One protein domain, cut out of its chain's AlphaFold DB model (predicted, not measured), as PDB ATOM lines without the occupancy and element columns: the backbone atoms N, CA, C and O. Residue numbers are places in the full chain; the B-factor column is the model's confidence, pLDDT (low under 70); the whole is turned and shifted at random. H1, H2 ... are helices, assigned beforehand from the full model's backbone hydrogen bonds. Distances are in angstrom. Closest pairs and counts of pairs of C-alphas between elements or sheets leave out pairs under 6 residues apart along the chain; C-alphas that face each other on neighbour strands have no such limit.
ATOM      1  N   ASN A 277      42.171 -34.586  18.456       76.81
ATOM      2  CA  ASN A 277      43.226 -35.359  17.812       76.81
ATOM      3  C   ASN A 277      42.658 -36.539  17.019       76.81
ATOM      4  O   ASN A 277      43.103 -36.772  15.898       76.81
ATOM      5  N   ILE A 278      41.637 -37.230  17.544       78.38
ATOM      6  CA  ILE A 278      40.953 -38.322  16.831       78.38
ATOM      7  C   ILE A 278      40.338 -37.799  15.531       78.38
ATOM      8  O   ILE A 278      40.583 -38.379  14.475       78.38
ATOM      9  N   VAL A 279      39.623 -36.668  15.578       78.69
ATOM     10  CA  VAL A 279      39.002 -36.053  14.389       78.69
ATOM     11  C   VAL A 279      40.056 -35.702  13.330       78.69
ATOM     12  O   VAL A 279      39.898 -36.038  12.156       78.69
ATOM     13  N   LEU A 280      41.172 -35.080  13.728       78.94
ATOM     14  CA  LEU A 280      42.251 -34.698  12.806       78.94
ATOM     15  C   LEU A 280      43.010 -35.913  12.233       78.94
ATOM     16  O   LEU A 280      43.324 -35.931  11.040       78.94
ATOM     17  N   VAL A 281      43.262 -36.949  13.040       78.19
ATOM     18  CA  VAL A 281      43.860 -38.217  12.584       78.19
ATOM     19  C   VAL A 281      42.923 -38.942  11.617       78.19
ATOM     20  O   VAL A 281      43.367 -39.399  10.565       78.19
ATOM     21  N   GLN A 282      41.622 -38.995  11.909       80.44
ATOM     22  CA  GLN A 282      40.634 -39.634  11.042       80.44
ATOM     23  C   GLN A 282      40.513 -38.916   9.687       80.44
ATOM     24  O   GLN A 282      40.478 -39.579   8.651       80.44
ATOM     25  N   ILE A 283      40.562 -37.578   9.661       82.31
ATOM     26  CA  ILE A 283      40.614 -36.788   8.416       82.31
ATOM     27  C   ILE A 283      41.873 -37.113   7.597       82.31
ATOM     28  O   ILE A 283      41.773 -37.344   6.388       82.31
ATOM     29  N   LYS A 284      43.049 -37.199   8.236       81.81
ATOM     30  CA  LYS A 284      44.304 -37.589   7.568       81.81
ATOM     31  C   LYS A 284      44.210 -38.998   6.968       81.81
ATOM     32  O   LYS A 284      44.560 -39.191   5.803       81.81
ATOM     33  N   ASN A 285      43.687 -39.957   7.734       83.06
ATOM     34  CA  ASN A 285      43.489 -41.339   7.294       83.06
ATOM     35  C   ASN A 285      42.514 -41.419   6.108       83.06
ATOM     36  O   ASN A 285      42.778 -42.128   5.135       83.06
ATOM     37  N   PHE A 286      41.420 -40.648   6.137       86.62
ATOM     38  CA  PHE A 286      40.503 -40.548   5.006       86.62
ATOM     39  C   PHE A 286      41.170 -39.939   3.763       86.62
ATOM     40  O   PHE A 286      40.980 -40.481   2.677       86.62
ATOM     41  N   SER A 287      41.982 -38.878   3.890       85.88
ATOM     42  CA  SER A 287      42.724 -38.304   2.751       85.88
ATOM     43  C   SER A 287      43.626 -39.346   2.094       85.88
ATOM     44  O   SER A 287      43.545 -39.558   0.886       85.88
ATOM     45  N   GLN A 288      44.423 -40.060   2.896       88.50
ATOM     46  CA  GLN A 288      45.300 -41.127   2.413       88.50
ATOM     47  C   GLN A 288      44.511 -42.239   1.701       88.50
ATOM     48  O   GLN A 288      44.941 -42.722   0.654       88.50
ATOM     49  N   LYS A 289      43.325 -42.603   2.211       88.81
ATOM     50  CA  LYS A 289      42.455 -43.610   1.589       88.81
ATOM     51  C   LYS A 289      41.801 -43.125   0.287       88.81
ATOM     52  O   LYS A 289      41.681 -43.908  -0.652       88.81
ATOM     53  N   ILE A 290      41.428 -41.845   0.185       90.38
ATOM     54  CA  ILE A 290      40.991 -41.232  -1.084       90.38
ATOM     55  C   ILE A 290      42.140 -41.275  -2.098       90.38
ATOM     56  O   ILE A 290      41.939 -41.663  -3.248       90.38
ATOM     57  N   ASP A 291      43.352 -40.910  -1.677       91.19
ATOM     58  CA  ASP A 291      44.518 -40.872  -2.554       91.19
ATOM     59  C   ASP A 291      44.926 -42.261  -3.067       91.19
ATOM     60  O   ASP A 291      45.283 -42.374  -4.245       91.19
ATOM     61  N   GLU A 292      44.792 -43.299  -2.234       92.50
ATOM     62  CA  GLU A 292      44.894 -44.717  -2.606       92.50
ATOM     63  C   GLU A 292      43.817 -45.108  -3.631       92.50
ATOM     64  O   GLU A 292      44.153 -45.597  -4.708       92.50
ATOM     65  N   TYR A 293      42.534 -44.834  -3.360       93.62
ATOM     66  CA  TYR A 293      41.439 -45.172  -4.279       93.62
ATOM     67  C   TYR A 293      41.559 -44.480  -5.645       93.62
ATOM     68  O   TYR A 293      41.210 -45.084  -6.656       93.62
ATOM     69  N   ILE A 294      42.085 -43.251  -5.711       93.75
ATOM     70  CA  ILE A 294      42.366 -42.577  -6.991       93.75
ATOM     71  C   ILE A 294      43.556 -43.237  -7.716       93.75
ATOM     72  O   ILE A 294      43.532 -43.343  -8.940       93.75
ATOM     73  N   SER A 295      44.574 -43.707  -6.985       91.56
ATOM     74  CA  SER A 295      45.737 -44.425  -7.545       91.56
ATOM     75  C   SER A 295      45.382 -45.821  -8.082       91.56
ATOM     76  O   SER A 295      45.953 -46.274  -9.077       91.56
ATOM     77  N   ASP A 296      44.397 -46.471  -7.458       92.19
ATOM     78  CA  ASP A 296      43.823 -47.757  -7.873       92.19
ATOM     79  C   ASP A 296      42.633 -47.614  -8.857       92.19
ATOM     80  O   ASP A 296      41.949 -48.595  -9.158       92.19
ATOM     81  N   GLU A 297      42.387 -46.398  -9.369       94.19
ATOM     82  CA  GLU A 297      41.304 -46.031 -10.307       94.19
ATOM     83  C   GLU A 297      39.886 -46.422  -9.822       94.19
ATOM     84  O   GLU A 297      38.937 -46.503 -10.608       94.19
ATOM     85  N   LYS A 298      39.711 -46.604  -8.505       92.81
ATOM     86  CA  LYS A 298      38.434 -46.840  -7.807       92.81
ATOM     87  C   LYS A 298      37.674 -45.521  -7.623       92.81
ATOM     88  O   LYS A 298      37.296 -45.130  -6.515       92.81
ATOM     89  N   ILE A 299      37.475 -44.801  -8.729       94.56
ATOM     90  CA  ILE A 299      37.059 -43.388  -8.747       94.56
ATOM     91  C   ILE A 299      35.710 -43.129  -8.062       94.56
ATOM     92  O   ILE A 299      35.499 -42.060  -7.486       94.56
ATOM     93  N   PHE A 300      34.814 -44.122  -8.062       92.06
ATOM     94  CA  PHE A 300      33.527 -44.048  -7.374       92.06
ATOM     95  C   PHE A 300      33.692 -44.129  -5.849       92.06
ATOM     96  O   PHE A 300      33.144 -43.282  -5.147       92.06
ATOM     97  N   ARG A 301      34.525 -45.050  -5.332       89.88
ATOM     98  CA  ARG A 301      34.880 -45.105  -3.898       89.88
ATOM     99  C   ARG A 301      35.548 -43.816  -3.441       89.88
ATOM    100  O   ARG A 301      35.173 -43.270  -2.406       89.88
ATOM    101  N   ALA A 302      36.482 -43.303  -4.244       91.88
ATOM    102  CA  ALA A 302      37.120 -42.015  -3.998       91.88
ATOM    103  C   ALA A 302      36.084 -40.883  -3.890       91.88
ATOM    104  O   ALA A 302      36.082 -40.169  -2.892       91.88
ATOM    105  N   GLN A 303      35.156 -40.756  -4.848       92.69
ATOM    106  CA  GLN A 303      34.140 -39.697  -4.813       92.69
ATOM    107  C   GLN A 303      33.209 -39.820  -3.603       92.69
ATOM    108  O   GLN A 303      32.983 -38.841  -2.899       92.69
ATOM    109  N   LYS A 304      32.714 -41.026  -3.309       89.00
ATOM    110  CA  LYS A 304      31.812 -41.271  -2.173       89.00
ATOM    111  C   LYS A 304      32.478 -40.963  -0.831       89.00
ATOM    112  O   LYS A 304      31.801 -40.487   0.082       89.00
ATOM    113  N   LEU A 305      33.790 -41.197  -0.728       88.06
ATOM    114  CA  LEU A 305      34.601 -40.859   0.439       88.06
ATOM    115  C   LEU A 305      34.931 -39.359   0.514       88.06
ATOM    116  O   LEU A 305      34.881 -38.804   1.604       88.06
ATOM    117  N   ILE A 306      35.154 -38.670  -0.609       89.62
ATOM    118  CA  ILE A 306      35.235 -37.195  -0.651       89.62
ATOM    119  C   ILE A 306      33.917 -36.581  -0.142       89.62
ATOM    120  O   ILE A 306      33.930 -35.727   0.747       89.62
ATOM    121  N   ASP A 307      32.775 -37.081  -0.626       87.44
ATOM    122  CA  ASP A 307      31.440 -36.671  -0.170       87.44
ATOM    123  C   ASP A 307      31.200 -37.007   1.319       87.44
ATOM    124  O   ASP A 307      30.431 -36.317   1.993       87.44
ATOM    125  N   HIS A 308      31.848 -38.057   1.846       85.19
ATOM    126  CA  HIS A 308      31.802 -38.433   3.264       85.19
ATOM    127  C   HIS A 308      32.592 -37.447   4.127       85.19
ATOM    128  O   HIS A 308      32.043 -36.846   5.048       85.19
ATOM    129  N   VAL A 309      33.872 -37.246   3.789       86.75
ATOM    130  CA  VAL A 309      34.803 -36.355   4.495       86.75
ATOM    131  C   VAL A 309      34.245 -34.942   4.556       86.75
ATOM    132  O   VAL A 309      34.306 -34.312   5.608       86.75
ATOM    133  N   LYS A 310      33.619 -34.467   3.476       88.00
ATOM    134  CA  LYS A 310      32.942 -33.172   3.477       88.00
ATOM    135  C   LYS A 310      31.867 -33.076   4.564       88.00
ATOM    136  O   LYS A 310      31.947 -32.186   5.404       88.00
ATOM    137  N   LYS A 311      30.916 -34.016   4.609       86.75
ATOM    138  CA  LYS A 311      29.849 -34.037   5.632       86.75
ATOM    139  C   LYS A 311      30.396 -34.232   7.048       86.75
ATOM    140  O   LYS A 311      29.845 -33.678   7.994       86.75
ATOM    141  N   TYR A 312      31.450 -35.032   7.201       84.81
ATOM    142  CA  TYR A 312      32.143 -35.268   8.470       84.81
ATOM    143  C   TYR A 312      32.767 -33.971   9.010       84.81
ATOM    144  O   TYR A 312      32.572 -33.609  10.169       84.81
ATOM    145  N   ILE A 313      33.440 -33.209   8.147       86.81
ATOM    146  CA  ILE A 313      34.075 -31.939   8.514       86.81
ATOM    147  C   ILE A 313      33.038 -30.825   8.706       86.81
ATOM    148  O   ILE A 313      33.125 -30.088   9.684       86.81
ATOM    149  N   GLU A 314      32.008 -30.736   7.859       88.38
ATOM    150  CA  GLU A 314      30.868 -29.827   8.061       88.38
ATOM    151  C   GLU A 314      30.164 -30.098   9.406       88.38
ATOM    152  O   GLU A 314      29.802 -29.156  10.117       88.38
ATOM    153  N   PHE A 315      30.016 -31.366   9.808       86.56
ATOM    154  CA  PHE A 315      29.520 -31.730  11.136       86.56
ATOM    155  C   PHE A 315      30.462 -31.252  12.249       86.56
ATOM    156  O   PHE A 315      30.009 -30.568  13.168       86.56
ATOM    157  N   TYR A 316      31.766 -31.539  12.160       85.62
ATOM    158  CA  TYR A 316      32.708 -31.184  13.224       85.62
ATOM    159  C   TYR A 316      32.971 -29.682  13.361       85.62
ATOM    160  O   TYR A 316      33.068 -29.190  14.485       85.62
ATOM    161  N   ILE A 317      32.950 -28.918  12.265       86.50
ATOM    162  CA  ILE A 317      32.922 -27.448  12.302       86.50
ATOM    163  C   ILE A 317      31.705 -26.965  13.108       86.50
ATOM    164  O   ILE A 317      31.837 -26.118  13.991       86.50
ATOM    165  N   ASN A 318      30.518 -27.527  12.857       87.00
ATOM    166  CA  ASN A 318      29.291 -27.167  13.575       87.00
ATOM    167  C   ASN A 318      29.244 -27.683  15.028       87.00
ATOM    168  O   ASN A 318      28.559 -27.081  15.857       87.00
ATOM    169  N   TYR A 319      29.964 -28.760  15.356       85.38
ATOM    170  CA  TYR A 319      30.171 -29.229  16.727       85.38
ATOM    171  C   TYR A 319      31.083 -28.254  17.485       85.38
ATOM    172  O   TYR A 319      30.631 -27.606  18.428       85.38
ATOM    173  N   TYR A 320      32.329 -28.062  17.040       85.56
ATOM    174  CA  TYR A 320      33.320 -27.249  17.755       85.56
ATOM    175  C   TYR A 320      32.946 -25.756  17.829       85.56
ATOM    176  O   TYR A 320      33.237 -25.110  18.838       85.56
ATOM    177  N   LYS A 321      32.172 -25.223  16.866       86.19
ATOM    178  CA  LYS A 321      31.553 -23.885  16.976       86.19
ATOM    179  C   LYS A 321      30.620 -23.742  18.185       86.19
ATOM    180  O   LYS A 321      30.629 -22.688  18.813       86.19
ATOM    181  N   LYS A 322      29.857 -24.778  18.560       85.12
ATOM    182  CA  LYS A 322      28.989 -24.748  19.761       85.12
ATOM    183  C   LYS A 322      29.789 -24.754  21.066       85.12
ATOM    184  O   LYS A 322      29.319 -24.212  22.059       85.12
ATOM    185  N   TYR A 323      30.998 -25.313  21.046       79.38
ATOM    186  CA  TYR A 323      31.938 -25.315  22.173       79.38
ATOM    187  C   TYR A 323      32.914 -24.117  22.160       79.38
ATOM    188  O   TYR A 323      33.835 -24.078  22.970       79.38
ATOM    189  N   ASN A 324      32.714 -23.125  21.274       78.12
ATOM    190  CA  ASN A 324      33.575 -21.942  21.095       78.12
ATOM    191  C   ASN A 324      35.062 -22.247  20.784       78.12
ATOM    192  O   ASN A 324      35.932 -21.394  20.975       78.12
ATOM    193  N   ASP A 325      35.364 -23.438  20.264       79.06
ATOM    194  CA  ASP A 325      36.727 -23.933  20.052       79.06
ATOM    195  C   ASP A 325      37.328 -23.442  18.722       79.06
ATOM    196  O   ASP A 325      37.388 -24.158  17.720       79.06
ATOM    197  N   LYS A 326      37.730 -22.164  18.706       81.81
ATOM    198  CA  LYS A 326      38.147 -21.445  17.490       81.81
ATOM    199  C   LYS A 326      39.308 -22.100  16.741       81.81
ATOM    200  O   LYS A 326      39.267 -22.142  15.520       81.81
ATOM    201  N   GLU A 327      40.311 -22.618  17.448       84.25
ATOM    202  CA  GLU A 327      41.531 -23.163  16.834       84.25
ATOM    203  C   GLU A 327      41.245 -24.415  15.986       84.25
ATOM    204  O   GLU A 327      41.763 -24.565  14.879       84.25
ATOM    205  N   VAL A 328      40.384 -25.311  16.482       82.19
ATOM    206  CA  VAL A 328      39.977 -26.512  15.737       82.19
ATOM    207  C   VAL A 328      39.047 -26.142  14.591       82.19
ATOM    208  O   VAL A 328      39.194 -26.680  13.498       82.19
ATOM    209  N   VAL A 329      38.131 -25.192  14.805       84.75
ATOM    210  CA  VAL A 329      37.258 -24.676  13.741       84.75
ATOM    211  C   VAL A 329      38.080 -24.081  12.595       84.75
ATOM    212  O   VAL A 329      37.844 -24.454  11.454       84.75
ATOM    213  N   GLU A 330      39.080 -23.246  12.881       87.38
ATOM    214  CA  GLU A 330      39.957 -22.638  11.872       87.38
ATOM    215  C   GLU A 330      40.767 -23.696  11.100       87.38
ATOM    216  O   GLU A 330      40.803 -23.677   9.869       87.38
ATOM    217  N   LYS A 331      41.337 -24.690  11.798       84.50
ATOM    218  CA  LYS A 331      42.041 -25.827  11.172       84.50
ATOM    219  C   LYS A 331      41.124 -26.668  10.272       84.50
ATOM    220  O   LYS A 331      41.531 -27.059   9.178       84.50
ATOM    221  N   LEU A 332      39.892 -26.934  10.710       85.94
ATOM    222  CA  LEU A 332      38.900 -27.683   9.933       85.94
ATOM    223  C   LEU A 332      38.365 -26.877   8.741       85.94
ATOM    224  O   LEU A 332      38.181 -27.448   7.669       85.94
ATOM    225  N   GLU A 333      38.145 -25.570   8.891       86.38
ATOM    226  CA  GLU A 333      37.705 -24.685   7.806       86.38
ATOM    227  C   GLU A 333      38.790 -24.519   6.735       86.38
ATOM    228  O   GLU A 333      38.478 -24.628   5.547       86.38
ATOM    229  N   LEU A 334      40.060 -24.377   7.129       85.69
ATOM    230  CA  LEU A 334      41.201 -24.374   6.210       85.69
ATOM    231  C   LEU A 334      41.294 -25.692   5.422       85.69
ATOM    232  O   LEU A 334      41.379 -25.673   4.194       85.69
ATOM    233  N   TYR A 335      41.218 -26.842   6.102       83.00
ATOM    234  CA  TYR A 335      41.227 -28.143   5.426       83.00
ATOM    235  C   TYR A 335      40.014 -28.309   4.495       83.00
ATOM    236  O   TYR A 335      40.150 -28.788   3.368       83.00
ATOM    237  N   HIS A 336      38.822 -27.895   4.933       83.56
ATOM    238  CA  HIS A 336      37.599 -27.946   4.135       83.56
ATOM    239  C   HIS A 336      37.722 -27.107   2.852       83.56
ATOM    240  O   HIS A 336      37.341 -27.570   1.775       83.56
ATOM    241  N   GLU A 337      38.311 -25.912   2.936       81.00
ATOM    242  CA  GLU A 337      38.536 -25.043   1.780       81.00
ATOM    243  C   GLU A 337      39.640 -25.566   0.839       81.00
ATOM    244  O   GLU A 337      39.529 -25.422  -0.381       81.00
ATOM    245  N   MET A 338      40.683 -26.208   1.378       78.31
ATOM    246  CA  MET A 338      41.765 -26.804   0.584       78.31
ATOM    247  C   MET A 338      41.367 -28.119  -0.099       78.31
ATOM    248  O   MET A 338      41.717 -28.317  -1.260       78.31
ATOM    249  N   HIS A 339      40.642 -29.012   0.588       72.31
ATOM    250  CA  HIS A 339      40.427 -30.401   0.151       72.31
ATOM    251  C   HIS A 339      38.977 -30.759  -0.215       72.31
ATOM    252  O   HIS A 339      38.782 -31.623  -1.065       72.31
ATOM    253  N   CYS A 340      37.965 -30.123   0.389       70.81
ATOM    254  CA  CYS A 340      36.535 -30.440   0.182       70.81
ATOM    255  C   CYS A 340      35.805 -29.419  -0.717       70.81
ATOM    256  O   CYS A 340      34.573 -29.435  -0.861       70.81
ATOM    257  N   MET A 341      36.575 -28.503  -1.300       71.81
ATOM    258  CA  MET A 341      36.146 -27.418  -2.171       71.81
ATOM    259  C   MET A 341      37.023 -27.373  -3.427       71.81
ATOM    260  O   MET A 341      38.046 -28.048  -3.527       71.81
ATOM    261  N   HIS A 342      36.617 -26.528  -4.374       69.94
ATOM    262  CA  HIS A 342      37.176 -26.355  -5.719       69.94
ATOM    263  C   HIS A 342      38.705 -26.146  -5.848       69.94
ATOM    264  O   HIS A 342      39.188 -26.119  -6.975       69.94
ATOM    265  N   LYS A 343      39.471 -26.002  -4.756       78.00
ATOM    266  CA  LYS A 343      40.939 -25.871  -4.783       78.00
ATOM    267  C   LYS A 343      41.671 -27.197  -5.055       78.00
ATOM    268  O   LYS A 343      42.782 -27.171  -5.579       78.00
ATOM    269  N   ASN A 344      41.078 -28.350  -4.731       86.00
ATOM    270  CA  ASN A 344      41.743 -29.646  -4.904       86.00
ATOM    271  C   ASN A 344      41.601 -30.185  -6.337       86.00
ATOM    272  O   ASN A 344      40.654 -30.905  -6.657       86.00
ATOM    273  N   ILE A 345      42.590 -29.886  -7.185       87.81
ATOM    274  CA  ILE A 345      42.630 -30.308  -8.595       87.81
ATOM    275  C   ILE A 345      42.472 -31.834  -8.741       87.81
ATOM    276  O   ILE A 345      41.680 -32.289  -9.564       87.81
ATOM    277  N   LYS A 346      43.149 -32.646  -7.912       89.56
ATOM    278  CA  LYS A 346      43.074 -34.120  -7.985       89.56
ATOM    279  C   LYS A 346      41.648 -34.625  -7.737       89.56
ATOM    280  O   LYS A 346      41.179 -35.522  -8.440       89.56
ATOM    281  N   TYR A 347      40.946 -34.039  -6.768       90.75
ATOM    282  CA  TYR A 347      39.573 -34.426  -6.436       90.75
ATOM    283  C   TYR A 347      38.569 -33.866  -7.463       90.75
ATOM    284  O   TYR A 347      37.651 -34.586  -7.853       90.75
ATOM    285  N   ASN A 348      38.787 -32.654  -7.995       91.19
ATOM    286  CA  ASN A 348      38.008 -32.106  -9.117       91.19
ATOM    287  C   ASN A 348      38.102 -33.016 -10.361       91.19
ATOM    288  O   ASN A 348      37.083 -33.322 -10.982       91.19
ATOM    289  N   ILE A 349      39.304 -33.503 -10.698       92.38
ATOM    290  CA  ILE A 349      39.533 -34.449 -11.803       92.38
ATOM    291  C   ILE A 349      38.813 -35.781 -11.548       92.38
ATOM    292  O   ILE A 349      38.179 -36.310 -12.461       92.38
ATOM    293  N   ASN A 350      38.848 -36.315 -10.321       93.94
ATOM    294  CA  ASN A 350      38.100 -37.529  -9.972       93.94
ATOM    295  C   ASN A 350      36.579 -37.346 -10.144       93.94
ATOM    296  O   ASN A 350      35.918 -38.188 -10.751       93.94
ATOM    297  N   ASN A 351      36.039 -36.223  -9.668       93.00
ATOM    298  CA  ASN A 351      34.625 -35.873  -9.811       93.00
ATOM    299  C   ASN A 351      34.217 -35.757 -11.294       93.00
ATOM    300  O   ASN A 351      33.174 -36.278 -11.699       93.00
ATOM    301  N   LEU A 352      35.069 -35.156 -12.134       94.56
ATOM    302  CA  LEU A 352      34.856 -35.111 -13.582       94.56
ATOM    303  C   LEU A 352      34.882 -36.511 -14.213       94.56
ATOM    304  O   LEU A 352      33.955 -36.844 -14.951       94.56
ATOM    305  N   LYS A 353      35.877 -37.356 -13.897       95.06
ATOM    306  CA  LYS A 353      35.936 -38.755 -14.372       95.06
ATOM    307  C   LYS A 353      34.635 -39.505 -14.054       95.06
ATOM    308  O   LYS A 353      34.037 -40.110 -14.945       95.06
ATOM    309  N   VAL A 354      34.164 -39.415 -12.807       95.44
ATOM    310  CA  VAL A 354      32.899 -40.024 -12.362       95.44
ATOM    311  C   VAL A 354      31.718 -39.490 -13.176       95.44
ATOM    312  O   VAL A 354      30.935 -40.281 -13.696       95.44
ATOM    313  N   ASN A 355      31.601 -38.172 -13.362       95.62
ATOM    314  CA  ASN A 355      30.489 -37.583 -14.116       95.62
ATOM    315  C   ASN A 355      30.519 -37.915 -15.618       95.62
ATOM    316  O   ASN A 355      29.453 -38.047 -16.223       95.62
ATOM    317  N   ILE A 356      31.699 -38.128 -16.210       95.50
ATOM    318  CA  ILE A 356      31.834 -38.631 -17.584       95.50
ATOM    319  C   ILE A 356      31.272 -40.055 -17.680       95.50
ATOM    320  O   ILE A 356      30.392 -40.289 -18.508       95.50
ATOM    321  N   ILE A 357      31.692 -40.992 -16.820       96.06
ATOM    322  CA  ILE A 357      31.160 -42.367 -16.865       96.06
ATOM    323  C   ILE A 357      29.657 -42.384 -16.549       96.06
ATOM    324  O   ILE A 357      28.885 -43.034 -17.249       96.06
ATOM    325  N   MET A 358      29.198 -41.593 -15.577       94.56
ATOM    326  CA  MET A 358      27.769 -41.472 -15.275       94.56
ATOM    327  C   MET A 358      26.964 -40.882 -16.448       94.56
ATOM    328  O   MET A 358      25.820 -41.287 -16.657       94.56
ATOM    329  N   HIS A 359      27.535 -39.989 -17.264       94.31
ATOM    330  CA  HIS A 359      26.921 -39.573 -18.531       94.31
ATOM    331  C   HIS A 359      26.829 -40.740 -19.528       94.31
ATOM    332  O   HIS A 359      25.759 -40.944 -20.101       94.31
ATOM    333  N   PHE A 360      27.894 -41.533 -19.691       93.69
ATOM    334  CA  PHE A 360      27.900 -42.724 -20.553       93.69
ATOM    335  C   PHE A 360      26.837 -43.759 -20.150       93.69
ATOM    336  O   PHE A 360      26.093 -44.227 -21.012       93.69
ATOM    337  N   LEU A 361      26.712 -44.073 -18.855       90.31
ATOM    338  CA  LEU A 361      25.709 -45.017 -18.348       90.31
ATOM    339  C   LEU A 361      24.278 -44.534 -18.640       90.31
ATOM    340  O   LEU A 361      23.490 -45.279 -19.214       90.31
ATOM    341  N   ASN A 362      23.956 -43.268 -18.340       90.44
ATOM    342  CA  ASN A 362      22.646 -42.688 -18.676       90.44
ATOM    343  C   ASN A 362      22.377 -42.682 -20.191       90.44
ATOM    344  O   ASN A 362      21.266 -42.970 -20.628       90.44
ATOM    345  N   PHE A 363      23.386 -42.349 -20.999       89.19
ATOM    346  CA  PHE A 363      23.264 -42.238 -22.454       89.19
ATOM    347  C   PHE A 363      22.961 -43.584 -23.133       89.19
ATOM    348  O   PHE A 363      22.186 -43.643 -24.092       89.19
ATOM    349  N   PHE A 364      23.532 -44.673 -22.611       87.12
ATOM    350  CA  PHE A 364      23.254 -46.040 -23.058       87.12
ATOM    351  C   PHE A 364      22.106 -46.732 -22.295       87.12
ATOM    352  O   PHE A 364      21.801 -47.879 -22.601       87.12
ATOM    353  N   HIS A 365      21.412 -46.021 -21.393       84.56
ATOM    354  CA  HIS A 365      20.293 -46.504 -20.561       84.56
ATOM    355  C   HIS A 365      20.647 -47.611 -19.553       84.56
ATOM    356  O   HIS A 365      19.796 -48.390 -19.132       84.56
ATOM    357  N   LEU A 366      21.894 -47.628 -19.083       84.12
ATOM    358  CA  LEU A 366      22.399 -48.525 -18.038       84.12
ATOM    359  C   LEU A 366      21.960 -48.027 -16.645       84.12
ATOM    360  O   LEU A 366      22.772 -47.712 -15.772       84.12
ATOM    361  N   ASN A 367      20.641 -47.898 -16.473       79.62
ATOM    362  CA  ASN A 367      19.991 -47.239 -15.340       79.62
ATOM    363  C   ASN A 367      20.266 -47.951 -14.008       79.62
ATOM    364  O   ASN A 367      20.423 -47.285 -12.984       79.62
ATOM    365  N   ASP A 368      20.375 -49.280 -14.019       77.62
ATOM    366  CA  ASP A 368      20.616 -50.080 -12.814       77.62
ATOM    367  C   ASP A 368      22.033 -49.842 -12.277       77.62
ATOM    368  O   ASP A 368      22.205 -49.498 -11.109       77.62
ATOM    369  N   MET A 369      23.046 -49.878 -13.153       84.06
ATOM    370  CA  MET A 369      24.432 -49.518 -12.813       84.06
ATOM    371  C   MET A 369      24.533 -48.074 -12.319       84.06
ATOM    372  O   MET A 369      25.166 -47.808 -11.299       84.06
ATOM    373  N   TYR A 370      23.871 -47.137 -13.007       84.12
ATOM    374  CA  TYR A 370      23.799 -45.741 -12.577       84.12
ATOM    375  C   TYR A 370      23.130 -45.593 -11.199       84.12
ATOM    376  O   TYR A 370      23.526 -44.730 -10.418       84.12
ATOM    377  N   THR A 371      22.148 -46.433 -10.867       81.44
ATOM    378  CA  THR A 371      21.471 -46.419  -9.563       81.44
ATOM    379  C   THR A 371      22.363 -46.999  -8.465       81.44
ATOM    380  O   THR A 371      22.553 -46.343  -7.445       81.44
ATOM    381  N   ILE A 372      22.998 -48.154  -8.698       79.81
ATOM    382  CA  ILE A 372      23.926 -48.803  -7.752       79.81
ATOM    383  C   ILE A 372      25.119 -47.891  -7.443       79.81
ATOM    384  O   ILE A 372      25.437 -47.650  -6.280       79.81
ATOM    385  N   LEU A 373      25.735 -47.291  -8.468       83.56
ATOM    386  CA  LEU A 373      26.833 -46.339  -8.279       83.56
ATOM    387  C   LEU A 373      26.386 -45.052  -7.558       83.56
ATOM    388  O   LEU A 373      27.207 -44.384  -6.925       83.56
ATOM    389  N   ASN A 374      25.098 -44.696  -7.614       79.56
ATOM    390  CA  ASN A 374      24.528 -43.573  -6.869       79.56
ATOM    391  C   ASN A 374      24.122 -43.909  -5.431       79.56
ATOM    392  O   ASN A 374      24.132 -42.990  -4.608       79.56
ATOM    393  N   ASP A 375      23.839 -45.168  -5.096       72.50
ATOM    394  CA  ASP A 375      23.563 -45.560  -3.715       72.50
ATOM    395  C   ASP A 375      24.758 -45.201  -2.808       72.50
ATOM    396  O   ASP A 375      25.910 -45.084  -3.242       72.50
TER     397      ASP A 375
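Overview. This is residues 277 to 375 of the 868 residues of an uncharacterized protein of Plasmodium falciparum Tanzania (2000708) (UniProt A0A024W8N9). The longest helix, H2, is the middle of an up-and-down bundle of three, each helix running against the one before; H1 and H3 pack on different stretches of it. From the beginning of H2, H4 slants away, and short H5 folds back on it. The printed part has 99 residues, five named helices, H1 to H5 in order, and no named strand: all helix. It is only just loose, close to compact, with a radius of gyration of the C-alphas of 15.6 A, and spans 51 by 25 by 22 A.

Along the chain. H2, residues 299 to 322, is 35.0 A from first to last C-alpha. H1, residues 277 to 295, 27.0 A, begins at C-alpha 277 (43.226, -35.359, 17.812). H3 is residues 326 to 339; H4, residues 345 to 363, 26.6 A; H5, residues 367 to 374, ends at C-alpha 374 (24.528, -43.573, -6.869).

Arrangement. H2 touches H1 with residues 299 to 309 alone, closest C-alphas Ile 290 and Ala 302, 4.9 A, a hairpin at 17 degrees. H2 touches H3 at Ile 317 and Val 329, closest C-alphas 5.3 A, another hairpin. H4 touches H2 at a steep tilt of 55 degrees, closest C-alphas Ile 299 and Asn 350, 6.1 A. H5 touches H4, closest C-alphas Leu 361 and Tyr 370, 6.1 A. Every O i to N i+4 pair is within hydrogen-bond range in H1, H3, H4 and H5; in H2, 18 of 20.

Size, cuts and confidence. The C-alphas farthest apart, of Asn 324 and Phe 364, are 51.3 A apart. The printed part has no cut and no long link; residue 342 alone has pLDDT under 70.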